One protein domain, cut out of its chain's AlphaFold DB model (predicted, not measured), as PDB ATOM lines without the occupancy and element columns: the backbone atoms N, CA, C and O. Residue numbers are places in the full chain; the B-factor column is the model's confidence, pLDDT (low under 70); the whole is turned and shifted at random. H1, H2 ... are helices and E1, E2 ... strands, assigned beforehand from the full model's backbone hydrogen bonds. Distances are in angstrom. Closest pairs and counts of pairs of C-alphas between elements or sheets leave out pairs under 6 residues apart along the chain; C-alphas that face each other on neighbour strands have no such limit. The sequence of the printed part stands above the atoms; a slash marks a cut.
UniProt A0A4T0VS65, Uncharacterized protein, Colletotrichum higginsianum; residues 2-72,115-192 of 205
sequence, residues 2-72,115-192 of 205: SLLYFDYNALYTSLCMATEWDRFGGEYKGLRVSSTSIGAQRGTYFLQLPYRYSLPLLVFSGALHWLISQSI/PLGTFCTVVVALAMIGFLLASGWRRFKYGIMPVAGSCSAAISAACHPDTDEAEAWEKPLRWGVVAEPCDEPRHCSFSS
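Overview. This is residues 2 to 72 and 115 to 192 of the 205 residues of an uncharacterized protein of Colletotrichum higginsianum (UniProt A0A4T0VS65). What shape do these atoms make? A small strand hairpin, E1 and E2, sits in a loop-rich head at one end of a rod, beside short H4; H2 and H3 lie side by side at the other end, and H1 runs from H2 to the head. H1, H2 and H3 make a lengthwise-shifted up-and-down bundle, each running against the one before. What is the make-up? The printed part has 149 residues with four named helices, then two named strands in an antiparallel sheet, E1 - E2: mostly helix. It is loose, with a radius of gyration of the C-alphas of 20.4 A and spans of 73 by 31 by 23 A.

Along the chain. Where are the strands? E1 is residues 174 to 177, and E2 is residues 188 to 191, ending at C-alpha 191 (24.635, -4.253, -37.922). Where are the helices? H1, residues 2 to 26, begins at C-alpha 2 (-12.588, -20.853, -40.624) and is 36.9 A long. H2 is residues 51 to 71, 29.5 A; H3 is residues 115 to 136, 31.7 A; H4 is residues 152 to 158.

Arrangement. What pairs E1 with E2? In this hairpin N 174 and O 191 are 3.0 A apart, within hydrogen-bond range. What comes near it? The closest C-alphas of H1 and E1 are Phe 24 and Arg 174, 4.9 A; of H4 and E2, Ala 158 and Ser 189, 4.4 A. How do the helices stand? H1 touches H2 with residues 5 to 12 alone, closest at C-alphas Tyr 5 and Ser 61, 6.7 A, a helical hairpin at a shallow tilt of 17 degrees. H2 touches H3, closest at C-alphas Ser 71 and Gly 117, 4.5 A, opposite ways. Every O i to N i+4 pair is within hydrogen-bond range in H3 and H4, 17 of 21 in H1 and 16 of 17 in H2.

Size, cuts and confidence. How large is it, and where is it cut? The farthest C-alphas, Pro 115 and Cys 182, are 73.5 A apart; residues 73 to 114 are not printed, and C-alphas 72 and 115 are 9.6 A apart. Which links are long, and where is confidence low? H1 to H2, H3 to H4 and H4 to E1 are long links; pLDDT is under 70 at residues 45 to 48, 162 to 163 and 179 to 185.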
ATOM      1  N   SER A   2     -13.681 -21.069 -41.584       78.56
ATOM      2  CA  SER A   2     -12.588 -20.853 -40.624       78.56
ATOM      3  C   SER A   2     -11.221 -21.355 -41.106       78.56
ATOM      4  O   SER A   2     -10.262 -20.605 -41.010       78.56
ATOM      5  N   LEU A   3     -11.132 -22.559 -41.692       81.94
ATOM      6  CA  LEU A   3      -9.868 -23.076 -42.252       81.94
ATOM      7  C   LEU A   3      -9.298 -22.142 -43.327       81.94
ATOM      8  O   LEU A   3      -8.186 -21.658 -43.183       81.94
ATOM      9  N   LEU A   4     -10.120 -21.777 -44.318       81.19
ATOM     10  CA  LEU A   4      -9.738 -20.816 -45.358       81.19
ATOM     11  C   LEU A   4      -9.259 -19.485 -44.769       81.19
ATOM     12  O   LEU A   4      -8.272 -18.931 -45.233       81.19
ATOM     13  N   TYR A   5      -9.935 -18.970 -43.743       83.38
ATOM     14  CA  TYR A   5      -9.510 -17.748 -43.066       83.38
ATOM     15  C   TYR A   5      -8.131 -17.902 -42.406       83.38
ATOM     16  O   TYR A   5      -7.282 -17.026 -42.571       83.38
ATOM     17  N   PHE A   6      -7.887 -19.009 -41.696       84.44
ATOM     18  CA  PHE A   6      -6.591 -19.283 -41.071       84.44
ATOM     19  C   PHE A   6      -5.475 -19.445 -42.106       84.44
ATOM     20  O   PHE A   6      -4.424 -18.829 -41.939       84.44
ATOM     21  N   ASP A   7      -5.720 -20.181 -43.192       86.62
ATOM     22  CA  ASP A   7      -4.750 -20.382 -44.276       86.62
ATOM     23  C   ASP A   7      -4.389 -19.054 -44.946       86.62
ATOM     24  O   ASP A   7      -3.215 -18.720 -45.113       86.62
ATOM     25  N   TYR A   8      -5.400 -18.241 -45.266       86.88
ATOM     26  CA  TYR A   8      -5.192 -16.909 -45.826       86.88
ATOM     27  C   TYR A   8      -4.403 -16.018 -44.863       86.88
ATOM     28  O   TYR A   8      -3.445 -15.361 -45.274       86.88
ATOM     29  N   ASN A   9      -4.764 -16.005 -43.581       87.12
ATOM     30  CA  ASN A   9      -4.055 -15.218 -42.579       87.12
ATOM     31  C   ASN A   9      -2.587 -15.659 -42.446       87.12
ATOM     32  O   ASN A   9      -1.692 -14.812 -42.416       87.12
ATOM     33  N   ALA A  10      -2.323 -16.967 -42.436       87.00
ATOM     34  CA  ALA A  10      -0.973 -17.521 -42.387       87.00
ATOM     35  C   ALA A  10      -0.140 -17.114 -43.615       87.00
ATOM     36  O   ALA A  10       0.990 -16.646 -43.460       87.00
ATOM     37  N   LEU A  11      -0.712 -17.203 -44.821       88.06
ATOM     38  CA  LEU A  11      -0.043 -16.828 -46.073       88.06
ATOM     39  C   LEU A  11       0.270 -15.330 -46.149       88.06
ATOM     40  O   LEU A  11       1.371 -14.936 -46.532       88.06
ATOM     41  N   TYR A  12      -0.662 -14.462 -45.753       87.25
ATOM     42  CA  TYR A  12      -0.372 -13.028 -45.731       87.25
ATOM     43  C   TYR A  12       0.607 -12.645 -44.620       87.25
ATOM     44  O   TYR A  12       1.378 -11.698 -44.799       87.25
ATOM     45  N   THR A  13       0.607 -13.369 -43.497       87.75
ATOM     46  CA  THR A  13       1.580 -13.162 -42.416       87.75
ATOM     47  C   THR A  13       2.980 -13.508 -42.906       87.75
ATOM     48  O   THR A  13       3.891 -12.695 -42.752       87.75
ATOM     49  N   SER A  14       3.144 -14.661 -43.563       87.31
ATOM     50  CA  SER A  14       4.433 -15.086 -44.113       87.31
ATOM     51  C   SER A  14       4.917 -14.149 -45.222       87.31
ATOM     52  O   SER A  14       6.084 -13.761 -45.217       87.31
ATOM     53  N   LEU A  15       4.025 -13.682 -46.105       87.12
ATOM     54  CA  LEU A  15       4.365 -12.683 -47.120       87.12
ATOM     55  C   LEU A  15       4.812 -11.363 -46.478       87.12
ATOM     56  O   LEU A  15       5.835 -10.802 -46.867       87.12
ATOM     57  N   CYS A  16       4.083 -10.864 -45.477       86.19
ATOM     58  CA  CYS A  16       4.462  -9.639 -44.773       86.19
ATOM     59  C   CYS A  16       5.822  -9.789 -44.085       86.19
ATOM     60  O   CYS A  16       6.670  -8.915 -44.262       86.19
ATOM     61  N   MET A  17       6.045 -10.899 -43.379       87.56
ATOM     62  CA  MET A  17       7.320 -11.223 -42.737       87.56
ATOM     63  C   MET A  17       8.461 -11.256 -43.757       87.56
ATOM     64  O   MET A  17       9.449 -10.556 -43.577       87.56
ATOM     65  N   ALA A  18       8.297 -11.972 -44.871       88.44
ATOM     66  CA  ALA A  18       9.321 -12.065 -45.908       88.44
ATOM     67  C   ALA A  18       9.609 -10.705 -46.570       88.44
ATOM     68  O   ALA A  18      10.765 -10.359 -46.799       88.44
ATOM     69  N   THR A  19       8.580  -9.884 -46.825       87.62
ATOM     70  CA  THR A  19       8.784  -8.525 -47.365       87.62
ATOM     71  C   THR A  19       9.431  -7.574 -46.362       87.62
ATOM     72  O   THR A  19      10.084  -6.612 -46.760       87.62
ATOM     73  N   GLU A  20       9.210  -7.782 -45.065       88.50
ATOM     74  CA  GLU A  20       9.855  -7.012 -44.006       88.50
ATOM     75  C   GLU A  20      11.316  -7.420 -43.853       88.50
ATOM     76  O   GLU A  20      12.159  -6.531 -43.767       88.50
ATOM     77  N   TRP A  21      11.589  -8.723 -43.905       89.94
ATOM     78  CA  TRP A  21      12.921  -9.314 -43.915       89.94
ATOM     79  C   TRP A  21      13.750  -8.786 -45.091       89.94
ATOM     80  O   TRP A  21      14.773  -8.149 -44.879       89.94
ATOM     81  N   ASP A  22      13.238  -8.882 -46.325       91.12
ATOM     82  CA  ASP A  22      13.921  -8.393 -47.536       91.12
ATOM     83  C   ASP A  22      14.350  -6.917 -47.454       91.12
ATOM     84  O   ASP A  22      15.406  -6.538 -47.960       91.12
ATOM     85  N   ARG A  23      13.556  -6.067 -46.786       90.31
ATOM     86  CA  ARG A  23      13.876  -4.636 -46.649       90.31
ATOM     87  C   ARG A  23      15.176  -4.387 -45.901       90.31
ATOM     88  O   ARG A  23      15.860  -3.422 -46.234       90.31
ATOM     89  N   PHE A  24      15.529  -5.238 -44.943       91.00
ATOM     90  CA  PHE A  24      16.780  -5.086 -44.210       91.00
ATOM     91  C   PHE A  24      18.020  -5.352 -45.068       91.00
ATOM     92  O   PHE A  24      19.093  -4.886 -44.709       91.00
ATOM     93  N   GLY A  25      17.904  -6.029 -46.217       88.81
ATOM     94  CA  GLY A  25      19.030  -6.160 -47.151       88.81
ATOM     95  C   GLY A  25      19.358  -4.853 -47.892       88.81
ATOM     96  O   GLY A  25      20.492  -4.634 -48.329       88.81
ATOM     97  N   GLY A  26      18.375  -3.961 -48.040       86.56
ATOM     98  CA  GLY A  26      18.500  -2.747 -48.847       86.56
ATOM     99  C   GLY A  26      18.582  -1.439 -48.070       86.56
ATOM    100  O   GLY A  26      19.201  -0.492 -48.545       86.56
ATOM    101  N   GLU A  27      17.950  -1.361 -46.902       90.38
ATOM    102  CA  GLU A  27      17.773  -0.115 -46.155       90.38
ATOM    103  C   GLU A  27      18.042  -0.328 -44.662       90.38
ATOM    104  O   GLU A  27      17.699  -1.370 -44.104       90.38
ATOM    105  N   TYR A  28      18.594   0.696 -44.007       90.94
ATOM    106  CA  TYR A  28      18.674   0.749 -42.550       90.94
ATOM    107  C   TYR A  28      17.280   0.954 -41.965       90.94
ATOM    108  O   TYR A  28      16.584   1.924 -42.286       90.94
ATOM    109  N   LYS A  29      16.858   0.042 -41.094       92.00
ATOM    110  CA  LYS A  29      15.501   0.032 -40.554       92.00
ATOM    111  C   LYS A  29      15.504  -0.412 -39.096       92.00
ATOM    112  O   LYS A  29      16.244  -1.303 -38.711       92.00
ATOM    113  N   GLY A  30      14.667   0.217 -38.274       91.50
ATOM    114  CA  GLY A  30      14.494  -0.195 -36.880       91.50
ATOM    115  C   GLY A  30      13.705  -1.498 -36.742       91.50
ATOM    116  O   GLY A  30      12.830  -1.802 -37.566       91.50
ATOM    117  N   LEU A  31      14.001  -2.246 -35.678       89.88
ATOM    118  CA  LEU A  31      13.318  -3.491 -35.332       89.88
ATOM    119  C   LEU A  31      11.866  -3.242 -34.921       89.88
ATOM    120  O   LEU A  31      11.515  -2.182 -34.395       89.88
ATOM    121  N   ARG A  32      11.011  -4.239 -35.157       88.19
ATOM    122  CA  ARG A  32       9.625  -4.211 -34.695       88.19
ATOM    123  C   ARG A  32       9.497  -5.020 -33.406       88.19
ATOM    124  O   ARG A  32       9.841  -6.196 -33.396       88.19
ATOM    125  N   VAL A  33       8.982  -4.400 -32.351       87.12
ATOM    126  CA  VAL A  33       8.842  -4.991 -31.011       87.12
ATOM    127  C   VAL A  33       7.394  -4.948 -30.542       87.12
ATOM    128  O   VAL A  33       6.636  -4.042 -30.889       87.12
ATOM    129  N   SER A  34       7.007  -5.956 -29.764       83.81
ATOM    130  CA  SER A  34       5.690  -6.035 -29.122       83.81
ATOM    131  C   SER A  34       5.624  -5.305 -27.778       83.81
ATOM    132  O   SER A  34       4.536  -5.076 -27.260       83.81
ATOM    133  N   SER A  35       6.778  -4.969 -27.201       82.38
ATOM    134  CA  SER A  35       6.922  -4.203 -25.964       82.38
ATOM    135  C   SER A  35       7.074  -2.704 -26.244       82.38
ATOM    136  O   SER A  35       6.964  -2.251 -27.386       82.38
ATOM    137  N   THR A  36       7.331  -1.924 -25.194       85.12
ATOM    138  CA  THR A  36       7.671  -0.502 -25.296       85.12
ATOM    139  C   THR A  36       8.816  -0.298 -26.289       85.12
ATOM    140  O   THR A  36       9.899  -0.847 -26.104       85.12
ATOM    141  N   SER A  37       8.564   0.473 -27.348       86.50
ATOM    142  CA  SER A  37       9.568   0.804 -28.360       86.50
ATOM    143  C   SER A  37      10.543   1.851 -27.831       86.50
ATOM    144  O   SER A  37      10.102   2.882 -27.316       86.50
ATOM    145  N   ILE A  38      11.838   1.616 -28.024       88.81
ATOM    146  CA  ILE A  38      12.918   2.534 -27.640       88.81
ATOM    147  C   ILE A  38      13.729   2.905 -28.894       88.81
ATOM    148  O   ILE A  38      13.888   2.092 -29.807       88.81
ATOM    149  N   GLY A  39      14.196   4.153 -28.980       89.31
ATOM    150  CA  GLY A  39      15.021   4.623 -30.096       89.31
ATOM    151  C   GLY A  39      14.310   4.558 -31.456       89.31
ATOM    152  O   GLY A  39      13.230   5.120 -31.641       89.31
ATOM    153  N   ALA A  40      14.928   3.882 -32.428       90.31
ATOM    154  CA  ALA A  40      14.415   3.718 -33.792       90.31
ATOM    155  C   ALA A  40      13.425   2.547 -33.954       90.31
ATOM    156  O   ALA A  40      12.920   2.315 -35.062       90.31
ATOM    157  N   GLN A  41      13.156   1.794 -32.882       90.88
ATOM    158  CA  GLN A  41      12.236   0.665 -32.909       90.88
ATOM    159  C   GLN A  41      10.799   1.085 -33.214       90.88
ATOM    160  O   GLN A  41      10.367   2.212 -32.974       90.88
ATOM    161  N   ARG A  42      10.017   0.141 -33.740       86.94
ATOM    162  CA  ARG A  42       8.607   0.346 -34.075       86.94
ATOM    163  C   ARG A  42       7.740  -0.635 -33.304       86.94
ATOM    164  O   ARG A  42       8.007  -1.830 -33.312       86.94
ATOM    165  N   GLY A  43       6.660  -0.151 -32.706       83.31
ATOM    166  CA  GLY A  43       5.644  -1.034 -32.139       83.31
ATOM    167  C   GLY A  43       5.002  -1.933 -33.205       83.31
ATOM    168  O   GLY A  43       4.848  -1.552 -34.376       83.31
ATOM    169  N   THR A  44       4.619  -3.146 -32.813       74.94
ATOM    170  CA  THR A  44       3.709  -3.991 -33.593       74.94
ATOM    171  C   THR A  44       2.297  -3.401 -33.607       74.94
ATOM    172  O   THR A  44       1.885  -2.700 -32.685       74.94
ATOM    173  N   TYR A  45       1.521  -3.715 -34.642       66.44
ATOM    174  CA  TYR A  45       0.081  -3.455 -34.623       66.44
ATOM    175  C   TYR A  45      -0.606  -4.416 -33.641       66.44
ATOM    176  O   TYR A  45      -0.145  -5.541 -33.461       66.44
ATOM    177  N   PHE A  46      -1.726  -4.000 -33.038       60.22
ATOM    178  CA  PHE A  46      -2.527  -4.869 -32.160       60.22
ATOM    179  C   PHE A  46      -3.057  -6.116 -32.894       60.22
ATOM    180  O   PHE A  46      -3.253  -7.164 -32.290       60.22
ATOM    181  N   LEU A  47      -3.242  -6.026 -34.216       59.56
ATOM    182  CA  LEU A  47      -3.498  -7.175 -35.080       59.56
ATOM    183  C   LEU A  47      -2.202  -7.608 -35.776       59.56
ATOM    184  O   LEU A  47      -1.484  -6.775 -36.322       59.56
ATOM    185  N   GLN A  48      -1.941  -8.919 -35.813       64.19
ATOM    186  CA  GLN A  48      -0.741  -9.532 -36.414       64.19
ATOM    187  C   GLN A  48      -0.485  -9.110 -37.876       64.19
ATOM    188  O   GLN A  48       0.656  -9.139 -38.335       64.19
ATOM    189  N   LEU A  49      -1.524  -8.680 -38.602       74.88
ATOM    190  CA  LEU A  49      -1.434  -8.180 -39.971       74.88
ATOM    191  C   LEU A  49      -1.665  -6.662 -40.061       74.88
ATOM    192  O   LEU A  49      -2.566  -6.136 -39.402       74.88
ATOM    193  N   PRO A  50      -0.980  -5.961 -40.987       78.94
ATOM    194  CA  PRO A  50      -1.358  -4.609 -41.377       78.94
ATOM    195  C   PRO A  50      -2.837  -4.540 -41.793       78.94
ATOM    196  O   PRO A  50      -3.279  -5.343 -42.618       78.94
ATOM    197  N   TYR A  51      -3.567  -3.530 -41.305       75.94
ATOM    198  CA  TYR A  51      -5.007  -3.342 -41.558       75.94
ATOM    199  C   TYR A  51      -5.413  -3.425 -43.036       75.94
ATOM    200  O   TYR A  51      -6.481  -3.931 -43.366       75.94
ATOM    201  N   ARG A  52      -4.527  -2.998 -43.944       81.44
ATOM    202  CA  ARG A  52      -4.700  -3.090 -45.404       81.44
ATOM    203  C   ARG A  52      -4.943  -4.506 -45.938       81.44
ATOM    204  O   ARG A  52      -5.503  -4.639 -47.016       81.44
ATOM    205  N   TYR A  53      -4.496  -5.538 -45.224       81.12
ATOM    206  CA  TYR A  53      -4.691  -6.934 -45.612       81.12
ATOM    207  C   TYR A  53      -5.729  -7.624 -44.730       81.12
ATOM    208  O   TYR A  53      -6.554  -8.361 -45.255       81.12
ATOM    209  N   SER A  54      -5.746  -7.352 -43.420       81.62
ATOM    210  CA  SER A  54      -6.697  -7.995 -42.505       81.62
ATOM    211  C   SER A  54      -8.140  -7.533 -42.711       81.62
ATOM    212  O   SER A  54      -9.041  -8.364 -42.654       81.62
ATOM    213  N   LEU A  55      -8.379  -6.248 -43.012       83.25
ATOM    214  CA  LEU A  55      -9.736  -5.736 -43.239       83.25
ATOM    215  C   LEU A  55     -10.396  -6.358 -44.480       83.25
ATOM    216  O   LEU A  55     -11.485  -6.908 -44.321       83.25
ATOM    217  N   PRO A  56      -9.779  -6.366 -45.684       82.44
ATOM    218  CA  PRO A  56     -10.369  -7.053 -46.834       82.44
ATOM    219  C   PRO A  56     -10.644  -8.534 -46.563       82.44
ATOM    220  O   PRO A  56     -11.702  -9.037 -46.918       82.44
ATOM    221  N   LEU A  57      -9.722  -9.225 -45.893       83.19
ATOM    222  CA  LEU A  57      -9.830 -10.653 -45.582       83.19
ATOM    223  C   LEU A  57     -11.019 -10.940 -44.654       83.19
ATOM    224  O   LEU A  57     -11.771 -11.886 -44.885       83.19
ATOM    225  N   LEU A  58     -11.233 -10.083 -43.651       85.00
ATOM    226  CA  LEU A  58     -12.375 -10.164 -42.742       85.00
ATOM    227  C   LEU A  58     -13.692  -9.875 -43.471       85.00
ATOM    228  O   LEU A  58     -14.649 -10.632 -43.315       85.00
ATOM    229  N   VAL A  59     -13.723  -8.840 -44.317       87.75
ATOM    230  CA  VAL A  59     -14.893  -8.490 -45.139       87.75
ATOM    231  C   VAL A  59     -15.265  -9.639 -46.077       87.75
ATOM    232  O   VAL A  59     -16.419 -10.060 -46.093       87.75
ATOM    233  N   PHE A  60     -14.301 -10.194 -46.816       86.38
ATOM    234  CA  PHE A  60     -14.551 -11.313 -47.725       86.38
ATOM    235  C   PHE A  60     -14.972 -12.586 -46.986       86.38
ATOM    236  O   PHE A  60     -15.897 -13.263 -47.427       86.38
ATOM    237  N   SER A  61     -14.342 -12.895 -45.847       87.31
ATOM    238  CA  SER A  61     -14.724 -14.036 -45.006       87.31
ATOM    239  C   SER A  61     -16.162 -13.900 -44.495       87.31
ATOM    240  O   SER A  61     -16.953 -14.834 -44.629       87.31
ATOM    241  N   GLY A  62     -16.530 -12.717 -43.991       88.94
ATOM    242  CA  GLY A  62     -17.890 -12.416 -43.548       88.94
ATOM    243  C   GLY A  62     -18.906 -12.497 -44.688       88.94
ATOM    244  O   GLY A  62     -19.945 -13.138 -44.537       88.94
ATOM    245  N   ALA A  63     -18.581 -11.927 -45.850       88.56
ATOM    246  CA  ALA A  63     -19.438 -11.968 -47.032       88.56
ATOM    247  C   ALA A  63     -19.653 -13.397 -47.545       88.56
ATOM    248  O   ALA A  63     -20.785 -13.786 -47.810       88.56
ATOM    249  N   LEU A  64     -18.594 -14.207 -47.643       86.88
ATOM    250  CA  LEU A  64     -18.710 -15.613 -48.030       86.88
ATOM    251  C   LEU A  64     -19.520 -16.413 -47.013       86.88
ATOM    252  O   LEU A  64     -20.357 -17.218 -47.406       86.88
ATOM    253  N   HIS A  65     -19.301 -16.188 -45.716       88.31
ATOM    254  CA  HIS A  65     -20.075 -16.863 -44.679       88.31
ATOM    255  C   HIS A  65     -21.566 -16.529 -44.793       88.31
ATOM    256  O   HIS A  65     -22.407 -17.428 -44.782       88.31
ATOM    257  N   TRP A  66     -21.881 -15.249 -44.992       89.00
ATOM    258  CA  TRP A  66     -23.243 -14.784 -45.213       89.00
ATOM    259  C   TRP A  66     -23.862 -15.377 -46.488       89.00
ATOM    260  O   TRP A  66     -24.965 -15.915 -46.441       89.00
ATOM    261  N   LEU A  67     -23.139 -15.368 -47.611       87.81
ATOM    262  CA  LEU A  67     -23.614 -15.932 -48.878       87.81
ATOM    263  C   LEU A  67     -23.838 -17.448 -48.802       87.81
ATOM    264  O   LEU A  67     -24.803 -17.948 -49.377       87.81
ATOM    265  N   ILE A  68     -22.994 -18.186 -48.076       86.38
ATOM    266  CA  ILE A  68     -23.187 -19.626 -47.849       86.38
ATOM    267  C   ILE A  68     -24.483 -19.870 -47.072       86.38
ATOM    268  O   ILE A  68     -25.256 -20.745 -47.457       86.38
ATOM    269  N   SER A  69     -24.765 -19.055 -46.049       85.94
ATOM    270  CA  SER A  69     -26.035 -19.130 -45.313       85.94
ATOM    271  C   SER A  69     -27.254 -18.863 -46.201       85.94
ATOM    272  O   SER A  69     -28.339 -19.328 -45.872       85.94
ATOM    273  N   GLN A  70     -27.095 -18.121 -47.301       84.44
ATOM    274  CA  GLN A  70     -28.152 -17.878 -48.292       84.44
ATOM    275  C   GLN A  70     -28.170 -18.914 -49.432       84.44
ATOM    276  O   GLN A  70     -29.086 -18.920 -50.252       84.44
ATOM    277  N   SER A  71     -27.155 -19.779 -49.520       86.88
ATOM    278  CA  SER A  71     -27.011 -20.750 -50.611       86.88
ATOM    279  C   SER A  71     -27.646 -22.095 -50.291       86.88
ATOM    280  O   SER A  71     -28.102 -22.763 -51.212       86.88
ATOM    281  N   ILE A  72     -27.673 -22.487 -49.016       84.31
ATOM    282  CA  ILE A  72     -28.216 -23.767 -48.553       84.31
ATOM    283  C   ILE A  72     -29.332 -23.469 -47.557       84.31
ATOM    284  O   ILE A  72     -29.103 -22.800 -46.553       84.31
ATOM    285  N   PRO A 115     -29.587 -21.061 -56.647       86.75
ATOM    286  CA  PRO A 115     -28.637 -20.934 -57.755       86.75
ATOM    287  C   PRO A 115     -27.895 -19.593 -57.751       86.75
ATOM    288  O   PRO A 115     -26.703 -19.541 -58.043       86.75
ATOM    289  N   LEU A 116     -28.586 -18.513 -57.368       88.44
ATOM    290  CA  LEU A 116     -27.997 -17.179 -57.277       88.44
ATOM    291  C   LEU A 116     -26.985 -17.086 -56.125       88.44
ATOM    292  O   LEU A 116     -25.898 -16.544 -56.313       88.44
ATOM    293  N   GLY A 117     -27.311 -17.646 -54.954       88.56
ATOM    294  CA  GLY A 117     -26.388 -17.707 -53.816       88.56
ATOM    295  C   GLY A 117     -25.136 -18.518 -54.151       88.56
ATOM    296  O   GLY A 117     -24.011 -18.043 -53.971       88.56
ATOM    297  N   THR A 118     -25.318 -19.700 -54.745       88.69
ATOM    298  CA  THR A 118     -24.215 -20.556 -55.191       88.69
ATOM    299  C   THR A 118     -23.354 -19.867 -56.253       88.69
ATOM    300  O   THR A 118     -22.131 -19.905 -56.172       88.69
ATOM    301  N   PHE A 119     -23.949 -19.163 -57.215       91.75
ATOM    302  CA  PHE A 119     -23.180 -18.417 -58.211       91.75
ATOM    303  C   PHE A 119     -22.338 -17.301 -57.572       91.75
ATOM    304  O   PHE A 119     -21.130 -17.219 -57.803       91.75
ATOM    305  N   CYS A 120     -22.944 -16.483 -56.706       91.56
ATOM    306  CA  CYS A 120     -22.244 -15.403 -56.009       91.56
ATOM    307  C   CYS A 120     -21.105 -15.923 -55.116       91.56
ATOM    308  O   CYS A 120     -20.017 -15.343 -55.120       91.56
ATOM    309  N   THR A 121     -21.315 -17.025 -54.384       89.94
ATOM    310  CA  THR A 121     -20.250 -17.642 -53.567       89.94
ATOM    311  C   THR A 121     -19.060 -18.083 -54.416       89.94
ATOM    312  O   THR A 121     -17.922 -17.783 -54.052       89.94
ATOM    313  N   VAL A 122     -19.298 -18.729 -55.564       90.50
ATOM    314  CA  VAL A 122     -18.232 -19.170 -56.479       90.50
ATOM    315  C   VAL A 122     -17.441 -17.979 -57.020       90.50
ATOM    316  O   VAL A 122     -16.211 -18.006 -56.998       90.50
ATOM    317  N   VAL A 123     -18.119 -16.911 -57.446       92.44
ATOM    318  CA  VAL A 123     -17.456 -15.702 -57.964       92.44
ATOM    319  C   VAL A 123     -16.550 -15.067 -56.906       92.44
ATOM    320  O   VAL A 123     -15.394 -14.759 -57.193       92.44
ATOM    321  N   VAL A 124     -17.038 -14.912 -55.671       89.94
ATOM    322  CA  VAL A 124     -16.238 -14.337 -54.578       89.94
ATOM    323  C   VAL A 124     -15.055 -15.243 -54.224       89.94
ATOM    324  O   VAL A 124     -13.942 -14.746 -54.050       89.94
ATOM    325  N   ALA A 125     -15.253 -16.563 -54.178       88.88
ATOM    326  CA  ALA A 125     -14.174 -17.512 -53.909       88.88
ATOM    327  C   ALA A 125     -13.068 -17.449 -54.979       88.88
ATOM    328  O   ALA A 125     -11.884 -17.379 -54.640       88.88
ATOM    329  N   LEU A 126     -13.437 -17.396 -56.264       90.56
ATOM    330  CA  LEU A 126     -12.484 -17.240 -57.367       90.56
ATOM    331  C   LEU A 126     -11.744 -15.900 -57.300       90.56
ATOM    332  O   LEU A 126     -10.530 -15.861 -57.503       90.56
ATOM    333  N   ALA A 127     -12.442 -14.810 -56.967       89.50
ATOM    334  CA  ALA A 127     -11.823 -13.499 -56.797       89.50
ATOM    335  C   ALA A 127     -10.782 -13.494 -55.663       89.50
ATOM    336  O   ALA A 127      -9.694 -12.938 -55.830       89.50
ATOM    337  N   MET A 128     -11.072 -14.155 -54.537       87.44
ATOM    338  CA  MET A 128     -10.118 -14.297 -53.431       87.44
ATOM    339  C   MET A 128      -8.869 -15.079 -53.846       87.44
ATOM    340  O   MET A 128      -7.754 -14.631 -53.566       87.44
ATOM    341  N   ILE A 129      -9.041 -16.198 -54.559       88.12
ATOM    342  CA  ILE A 129      -7.920 -16.998 -55.078       88.12
ATOM    343  C   ILE A 129      -7.083 -16.161 -56.050       88.12
ATOM    344  O   ILE A 129      -5.859 -16.120 -55.931       88.12
ATOM    345  N   GLY A 130      -7.726 -15.438 -56.971       89.00
ATOM    346  CA  GLY A 130      -7.042 -14.549 -57.910       89.00
ATOM    347  C   GLY A 130      -6.227 -13.460 -57.206       89.00
ATOM    348  O   GLY A 130      -5.074 -13.222 -57.564       89.00
ATOM    349  N   PHE A 131      -6.778 -12.845 -56.155       85.25
ATOM    350  CA  PHE A 131      -6.066 -11.854 -55.343       85.25
ATOM    351  C   PHE A 131      -4.852 -12.458 -54.616       85.25
ATOM    352  O   PHE A 131      -3.782 -11.841 -54.562       85.25
ATOM    353  N   LEU A 132      -4.981 -13.684 -54.105       85.50
ATOM    354  CA  LEU A 132      -3.879 -14.412 -53.476       85.50
ATOM    355  C   LEU A 132      -2.754 -14.722 -54.473       85.50
ATOM    356  O   LEU A 132      -1.594 -14.433 -54.194       85.50
ATOM    357  N   LEU A 133      -3.082 -15.223 -55.665       87.69
ATOM    358  CA  LEU A 133      -2.088 -15.483 -56.713       87.69
ATOM    359  C   LEU A 133      -1.398 -14.191 -57.174       87.69
ATOM    360  O   LEU A 133      -0.171 -14.134 -57.256       87.69
ATOM    361  N   ALA A 134      -2.168 -13.121 -57.388       86.56
ATOM    362  CA  ALA A 134      -1.632 -11.823 -57.795       86.56
ATOM    363  C   ALA A 134      -0.707 -11.203 -56.734       86.56
ATOM    364  O   ALA A 134       0.286 -10.554 -57.071       86.56
ATOM    365  N   SER A 135      -1.016 -11.383 -55.447       82.31
ATOM    366  CA  SER A 135      -0.144 -10.929 -54.358       82.31
ATOM    367  C   SER A 135       1.108 -11.800 -54.207       82.31
ATOM    368  O   SER A 135       2.180 -11.245 -53.971       82.31
ATOM    369  N   GLY A 136       1.002 -13.115 -54.428       81.75
ATOM    370  CA  GLY A 136       2.130 -14.052 -54.410       81.75
ATOM    371  C   GLY A 136       3.125 -13.858 -55.559       81.75
ATOM    372  O   GLY A 136       4.315 -14.098 -55.386       81.75
ATOM    373  N   TRP A 137       2.683 -13.356 -56.715       83.12
ATOM    374  CA  TRP A 137       3.578 -13.036 -57.838       83.12
ATOM    375  C   TRP A 137       4.403 -11.758 -57.652       83.12
ATOM    376  O   TRP A 137       5.280 -11.468 -58.471       83.12
ATOM    377  N   ARG A 138       4.163 -10.975 -56.594       80.38
ATOM    378  CA  ARG A 138       4.972  -9.782 -56.326       80.38
ATOM    379  C   ARG A 138       6.379 -10.193 -55.907       80.38
ATOM    380  O   ARG A 138       6.567 -10.821 -54.870       80.38
ATOM    381  N   ARG A 139       7.377  -9.789 -56.695       78.19
ATOM    382  CA  ARG A 139       8.786  -9.990 -56.344       78.19
ATOM    383  C   ARG A 139       9.195  -9.113 -55.162       78.19
ATOM    384  O   ARG A 139       8.714  -7.989 -55.009       78.19
ATOM    385  N   PHE A 140      10.117  -9.638 -54.359       81.06
ATOM    386  CA  PHE A 140      10.820  -8.884 -53.328       81.06
ATOM    387  C   PHE A 140      11.638  -7.747 -53.953       81.06
ATOM    388  O   PHE A 140      12.098  -7.861 -55.092       81.06
ATOM    389  N   LYS A 141      11.754  -6.621 -53.240       79.62
ATOM    390  CA  LYS A 141      12.276  -5.367 -53.802       79.62
ATOM    391  C   LYS A 141      13.796  -5.410 -53.937       79.62
ATOM    392  O   LYS A 141      14.310  -4.879 -54.917       79.62
ATOM    393  N   TYR A 142      14.492  -6.017 -52.977       80.88
ATOM    394  CA  TYR A 142      15.956  -6.044 -52.958       80.88
ATOM    395  C   TYR A 142      16.497  -7.407 -53.385       80.88
ATOM    396  O   TYR A 142      17.408  -7.467 -54.205       80.88
ATOM    397  N   GLY A 143      15.931  -8.501 -52.870       78.69
ATOM    398  CA  GLY A 143      16.371  -9.865 -53.173       78.69
ATOM    399  C   GLY A 143      17.800 -10.165 -52.706       78.69
ATOM    400  O   GLY A 143      18.435 -11.064 -53.253       78.69
ATOM    401  N   ILE A 144      18.312  -9.382 -51.750       80.94
ATOM    402  CA  ILE A 144      19.675  -9.495 -51.207       80.94
ATOM    403  C   ILE A 144      19.683 -10.446 -50.009       80.94
ATOM    404  O   ILE A 144      20.583 -11.268 -49.877       80.94
ATOM    405  N   MET A 145      18.670 -10.338 -49.148       83.62
ATOM    406  CA  MET A 145      18.579 -11.136 -47.934       83.62
ATOM    407  C   MET A 145      18.038 -12.539 -48.249       83.62
ATOM    408  O   MET A 145      17.046 -12.651 -48.979       83.62
ATOM    409  N   PRO A 146      18.641 -13.618 -47.712       81.62
ATOM    410  CA  PRO A 146      18.129 -14.964 -47.913       81.62
ATOM    411  C   PRO A 146      16.748 -15.092 -47.276       81.62
ATOM    412  O   PRO A 146      16.485 -14.565 -46.191       81.62
ATOM    413  N   VAL A 147      15.850 -15.812 -47.949       80.50
ATOM    414  CA  VAL A 147      14.503 -16.065 -47.434       80.50
ATOM    415  C   VAL A 147      14.611 -17.061 -46.278       80.50
ATOM    416  O   VAL A 147      14.567 -18.269 -46.480       80.50
ATOM    417  N   ALA A 148      14.753 -16.542 -45.058       79.12
ATOM    418  CA  ALA A 148      14.777 -17.336 -43.828       79.12
ATOM    419  C   ALA A 148      13.404 -17.965 -43.511       79.12
ATOM    420  O   ALA A 148      13.308 -18.932 -42.753       79.12
ATOM    421  N   GLY A 149      12.329 -17.414 -44.090       75.25
ATOM    422  CA  GLY A 149      10.959 -17.790 -43.757       75.25
ATOM    423  C   GLY A 149      10.690 -17.567 -42.269       75.25
ATOM    424  O   GLY A 149      11.071 -16.542 -41.714       75.25
ATOM    425  N   SER A 150      10.062 -18.547 -41.621       80.44
ATOM    426  CA  SER A 150       9.832 -18.573 -40.172       80.44
ATOM    427  C   SER A 150      10.848 -19.446 -39.418       80.44
ATOM    428  O   SER A 150      10.552 -19.918 -38.320       80.44
ATOM    429  N   CYS A 151      12.017 -19.727 -40.006       86.81
ATOM    430  CA  CYS A 151      13.042 -20.542 -39.360       86.81
ATOM    431  C   CYS A 151      13.778 -19.723 -38.295       86.81
ATOM    432  O   CYS A 151      14.564 -18.831 -38.613       86.81
ATOM    433  N   SER A 152      13.549 -20.049 -37.022       87.62
ATOM    434  CA  SER A 152      14.195 -19.369 -35.896       87.62
ATOM    435  C   SER A 152      15.718 -19.494 -35.933       87.62
ATOM    436  O   SER A 152      16.398 -18.528 -35.612       87.62
ATOM    437  N   ALA A 153      16.257 -20.634 -36.381       87.00
ATOM    438  CA  ALA A 153      17.699 -20.831 -36.511       87.00
ATOM    439  C   ALA A 153      18.320 -19.872 -37.543       87.00
ATOM    440  O   ALA A 153      19.333 -19.241 -37.260       87.00
ATOM    441  N   ALA A 154      17.672 -19.694 -38.699       87.12
ATOM    442  CA  ALA A 154      18.139 -18.769 -39.734       87.12
ATOM    443  C   ALA A 154      18.035 -17.300 -39.292       87.12
ATOM    444  O   ALA A 154      18.925 -16.502 -39.576       87.12
ATOM    445  N   ILE A 155      16.968 -16.942 -38.568       88.50
ATOM    446  CA  ILE A 155      16.816 -15.596 -37.998       88.50
ATOM    447  C   ILE A 155      17.883 -15.349 -36.927       88.50
ATOM    448  O   ILE A 155      18.502 -14.293 -36.917       88.50
ATOM    449  N   SER A 156      18.125 -16.330 -36.054       87.69
ATOM    450  CA  SER A 156      19.133 -16.249 -34.997       87.69
ATOM    451  C   SER A 156      20.536 -16.069 -35.565       87.69
ATOM    452  O   SER A 156      21.265 -15.218 -35.070       87.69
ATOM    453  N   ALA A 157      20.900 -16.811 -36.615       85.31
ATOM    454  CA  ALA A 157      22.197 -16.665 -37.280       85.31
ATOM    455  C   ALA A 157      22.418 -15.232 -37.794       85.31
ATOM    456  O   ALA A 157      23.469 -14.650 -37.572       85.31
ATOM    457  N   ALA A 158      21.387 -14.604 -38.373       88.12
ATOM    458  CA  ALA A 158      21.476 -13.213 -38.819       88.12
ATOM    459  C   ALA A 158      21.588 -12.193 -37.664       88.12
ATOM    460  O   ALA A 158      21.991 -11.058 -37.901       88.12
ATOM    461  N   CYS A 159      21.215 -12.560 -36.434       86.31
ATOM    462  CA  CYS A 159      21.179 -11.665 -35.272       86.31
ATOM    463  C   CYS A 159      22.429 -11.715 -34.382       86.31
ATOM    464  O   CYS A 159      22.467 -10.971 -33.406       86.31
ATOM    465  N   HIS A 160      23.410 -12.571 -34.673       82.81
ATOM    466  CA  HIS A 160      24.659 -12.645 -33.911       82.81
ATOM    467  C   HIS A 160      25.787 -11.982 -34.714       82.81
ATOM    468  O   HIS A 160      26.384 -12.641 -35.560       82.81
ATOM    469  N   PRO A 161      26.041 -10.673 -34.532       73.00
ATOM    470  CA  PRO A 161      27.256 -10.049 -35.033       73.00
ATOM    471  C   PRO A 161      28.448 -10.410 -34.137       73.00
ATOM    472  O   PRO A 161      28.316 -10.420 -32.914       73.00
ATOM    473  N   ASP A 162      29.617 -10.638 -34.735       68.62
ATOM    474  CA  ASP A 162      30.868 -10.855 -33.986       68.62
ATOM    475  C   ASP A 162      31.417  -9.556 -33.378       68.62
ATOM    476  O   ASP A 162      32.157  -9.560 -32.393       68.62
ATOM    477  N   THR A 163      31.015  -8.407 -33.927       68.94
ATOM    478  CA  THR A 163      31.319  -7.090 -33.367       68.94
ATOM    479  C   THR A 163      30.296  -6.708 -32.302       68.94
ATOM    480  O   THR A 163      29.117  -6.523 -32.611       68.94
ATOM    481  N   ASP A 164      30.757  -6.527 -31.062       71.75
ATOM    482  CA  ASP A 164      29.924  -6.052 -29.955       71.75
ATOM    483  C   ASP A 164      29.536  -4.577 -30.166       71.75
ATOM    484  O   ASP A 164      30.270  -3.636 -29.852       71.75
ATOM    485  N   GLU A 165      28.376  -4.374 -30.785       80.75
ATOM    486  CA  GLU A 165      27.774  -3.065 -30.983       80.75
ATOM    487  C   GLU A 165      26.843  -2.736 -29.816       80.75
ATOM    488  O   GLU A 165      25.697  -3.196 -29.750       80.75
ATOM    489  N   ALA A 166      27.308  -1.861 -28.922       80.31
ATOM    490  CA  ALA A 166      26.491  -1.373 -27.820       80.31
ATOM    491  C   ALA A 166      25.144  -0.816 -28.326       80.31
ATOM    492  O   ALA A 166      25.084   0.100 -29.164       80.31
ATOM    493  N   GLU A 167      24.064  -1.397 -27.796       85.25
ATOM    494  CA  GLU A 167      22.674  -0.990 -28.035       85.25
ATOM    495  C   GLU A 167      22.274  -0.980 -29.526       85.25
ATOM    496  O   GLU A 167      21.439  -0.183 -29.958       85.25
ATOM    497  N   ALA A 168      22.841  -1.881 -30.340       85.50
ATOM    498  CA  ALA A 168      22.492  -2.009 -31.763       85.50
ATOM    499  C   ALA A 168      20.979  -2.186 -31.996       85.50
ATOM    500  O   ALA A 168      20.419  -1.676 -32.965       85.50
ATOM    501  N   TRP A 169      20.293  -2.850 -31.064       86.50
ATOM    502  CA  TRP A 169      18.856  -3.118 -31.106       86.50
ATOM    503  C   TRP A 169      17.964  -1.863 -31.027       86.50
ATOM    504  O   TRP A 169      16.789  -1.937 -31.409       86.50
ATOM    505  N   GLU A 170      18.490  -0.724 -30.560       90.50
ATOM    506  CA  GLU A 170      17.792   0.574 -30.543       90.50
ATOM    507  C   GLU A 170      17.990   1.374 -31.836       90.50
ATOM    508  O   GLU A 170      17.244   2.319 -32.115       90.50
ATOM    509  N   LYS A 171      18.993   1.012 -32.638       90.81
ATOM    510  CA  LYS A 171      19.402   1.749 -33.834       90.81
ATOM    511  C   LYS A 171      18.758   1.154 -35.092       90.81
ATOM    512  O   LYS A 171      18.257   0.027 -35.090       90.81
ATOM    513  N   PRO A 172      18.718   1.907 -36.203       92.25
ATOM    514  CA  PRO A 172      18.407   1.335 -37.504       92.25
ATOM    515  C   PRO A 172      19.466   0.290 -37.881       92.25
ATOM    516  O   PRO A 172      20.652   0.603 -37.902       92.25
ATOM    517  N   LEU A 173      19.031  -0.924 -38.210       92.56
ATOM    518  CA  LEU A 173      19.895  -2.034 -38.602       92.56
ATOM    519  C   LEU A 173      19.766  -2.311 -40.094       92.56
ATOM    520  O   LEU A 173      18.697  -2.121 -40.686       92.56
ATOM    521  N   ARG A 174      20.844  -2.803 -40.691       92.31
ATOM    522  CA  ARG A 174      20.865  -3.349 -42.046       92.31
ATOM    523  C   ARG A 174      21.562  -4.705 -42.007       92.31
ATOM    524  O   ARG A 174      22.487  -4.903 -41.228       92.31
ATOM    525  N   TRP A 175      21.091  -5.637 -42.824       91.44
ATOM    526  CA  TRP A 175      21.724  -6.941 -42.983       91.44
ATOM    527  C   TRP A 175      22.735  -6.901 -44.126       91.44
ATOM    528  O   TRP A 175      22.429  -6.404 -45.217       91.44
ATOM    529  N   GLY A 176      23.923  -7.439 -43.885       89.50
ATOM    530  CA  GLY A 176      24.980  -7.535 -44.881       89.50
ATOM    531  C   GLY A 176      26.243  -8.155 -44.302       89.50
ATOM    532  O   GLY A 176      26.230  -8.693 -43.198       89.50
ATOM    533  N   VAL A 177      27.325  -8.083 -45.069       88.19
ATOM    534  CA  VAL A 177      28.642  -8.555 -44.640       88.19
ATOM    535  C   VAL A 177      29.204  -7.548 -43.641       88.19
ATOM    536  O   VAL A 177      29.331  -6.362 -43.973       88.19
ATOM    537  N   VAL A 178      29.516  -8.019 -42.435       84.38
ATOM    538  CA  VAL A 178      30.162  -7.212 -41.391       84.38
ATOM    539  C   VAL A 178      31.679  -7.307 -41.562       84.38
ATOM    540  O   VAL A 178      32.210  -8.316 -42.024       84.38
ATOM    541  N   ALA A 179      32.384  -6.208 -41.294       69.44
ATOM    542  CA  ALA A 179      33.834  -6.167 -41.415       69.44
ATOM    543  C   ALA A 179      34.481  -6.859 -40.208       69.44
ATOM    544  O   ALA A 179      34.355  -6.383 -39.082       69.44
ATOM    545  N   GLU A 180      35.192  -7.953 -40.463       66.44
ATOM    546  CA  GLU A 180      35.915  -8.719 -39.446       66.44
ATOM    547  C   GLU A 180      37.419  -8.403 -39.441       66.44
ATOM    548  O   GLU A 180      37.981  -8.006 -40.473       66.44
ATOM    549  N   PRO A 181      38.098  -8.575 -38.289       59.84
ATOM    550  CA  PRO A 181      39.553  -8.600 -38.231       59.84
ATOM    551  C   PRO A 181      40.125  -9.752 -39.080       59.84
ATOM    552  O   PRO A 181      39.500 -10.792 -39.265       59.84
ATOM    553  N   CYS A 182      41.324  -9.543 -39.630       53.94
ATOM    554  CA  CYS A 182      41.998 -10.479 -40.532       53.94
ATOM    555  C   CYS A 182      42.306 -11.825 -39.848       53.94
ATOM    556  O   CYS A 182      43.362 -11.931 -39.242       53.94
ATOM    557  N   ASP A 183      41.399 -12.803 -39.923       60.53
ATOM    558  CA  ASP A 183      41.634 -14.265 -39.837       60.53
ATOM    559  C   ASP A 183      40.319 -15.064 -39.686       60.53
ATOM    560  O   ASP A 183      40.335 -16.293 -39.770       60.53
ATOM    561  N   GLU A 184      39.173 -14.393 -39.520       66.00
ATOM    562  CA  GLU A 184      37.860 -15.039 -39.412       66.00
ATOM    563  C   GLU A 184      37.107 -15.102 -40.763       66.00
ATOM    564  O   GLU A 184      37.338 -14.291 -41.674       66.00
ATOM    565  N   PRO A 185      36.282 -16.148 -40.975       68.75
ATOM    566  CA  PRO A 185      35.497 -16.290 -42.192       68.75
ATOM    567  C   PRO A 185      34.364 -15.265 -42.211       68.75
ATOM    568  O   PRO A 185      33.461 -15.381 -41.411       68.75
ATOM    569  N   ARG A 186      34.344 -14.350 -43.187       74.38
ATOM    570  CA  ARG A 186      33.307 -13.303 -43.323       74.38
ATOM    571  C   ARG A 186      31.881 -13.808 -43.021       74.38
ATOM    572  O   ARG A 186      31.348 -14.613 -43.790       74.38
ATOM    573  N   HIS A 187      31.229 -13.252 -42.004       82.75
ATOM    574  CA  HIS A 187      29.838 -13.546 -41.648       82.75
ATOM    575  C   HIS A 187      28.867 -12.470 -42.160       82.75
ATOM    576  O   HIS A 187      29.229 -11.326 -42.469       82.75
ATOM    577  N   CYS A 188      27.591 -12.847 -42.275       87.06
ATOM    578  CA  CYS A 188      26.506 -11.921 -42.601       87.06
ATOM    579  C   CYS A 188      25.537 -11.768 -41.428       87.06
ATOM    580  O   CYS A 188      24.763 -12.679 -41.132       87.06
ATOM    581  N   SER A 189      25.483 -10.580 -40.834       89.38
ATOM    582  CA  SER A 189      24.621 -10.301 -39.687       89.38
ATOM    583  C   SER A 189      23.976  -8.916 -39.772       89.38
ATOM    584  O   SER A 189      24.213  -8.127 -40.694       89.38
ATOM    585  N   PHE A 190      23.057  -8.648 -38.849       90.75
ATOM    586  CA  PHE A 190      22.498  -7.322 -38.643       90.75
ATOM    587  C   PHE A 190      23.506  -6.429 -37.932       90.75
ATOM    588  O   PHE A 190      23.983  -6.762 -36.852       90.75
ATOM    589  N   SER A 191      23.745  -5.253 -38.500       89.88
ATOM    590  CA  SER A 191      24.635  -4.253 -37.922       89.88
ATOM    591  C   SER A 191      24.066  -2.845 -38.114       89.88
ATOM    592  O   SER A 191      23.328  -2.567 -39.071       89.88
ATOM    593  N   SER A 192      24.362  -1.959 -37.160       89.06
ATOM    594  CA  SER A 192      24.064  -0.525 -37.253       89.06
ATOM    595  C   SER A 192      25.165   0.251 -37.985       89.06
ATOM    596  O   SER A 192      24.955   1.395 -38.394       89.06
TER     597      SER A 192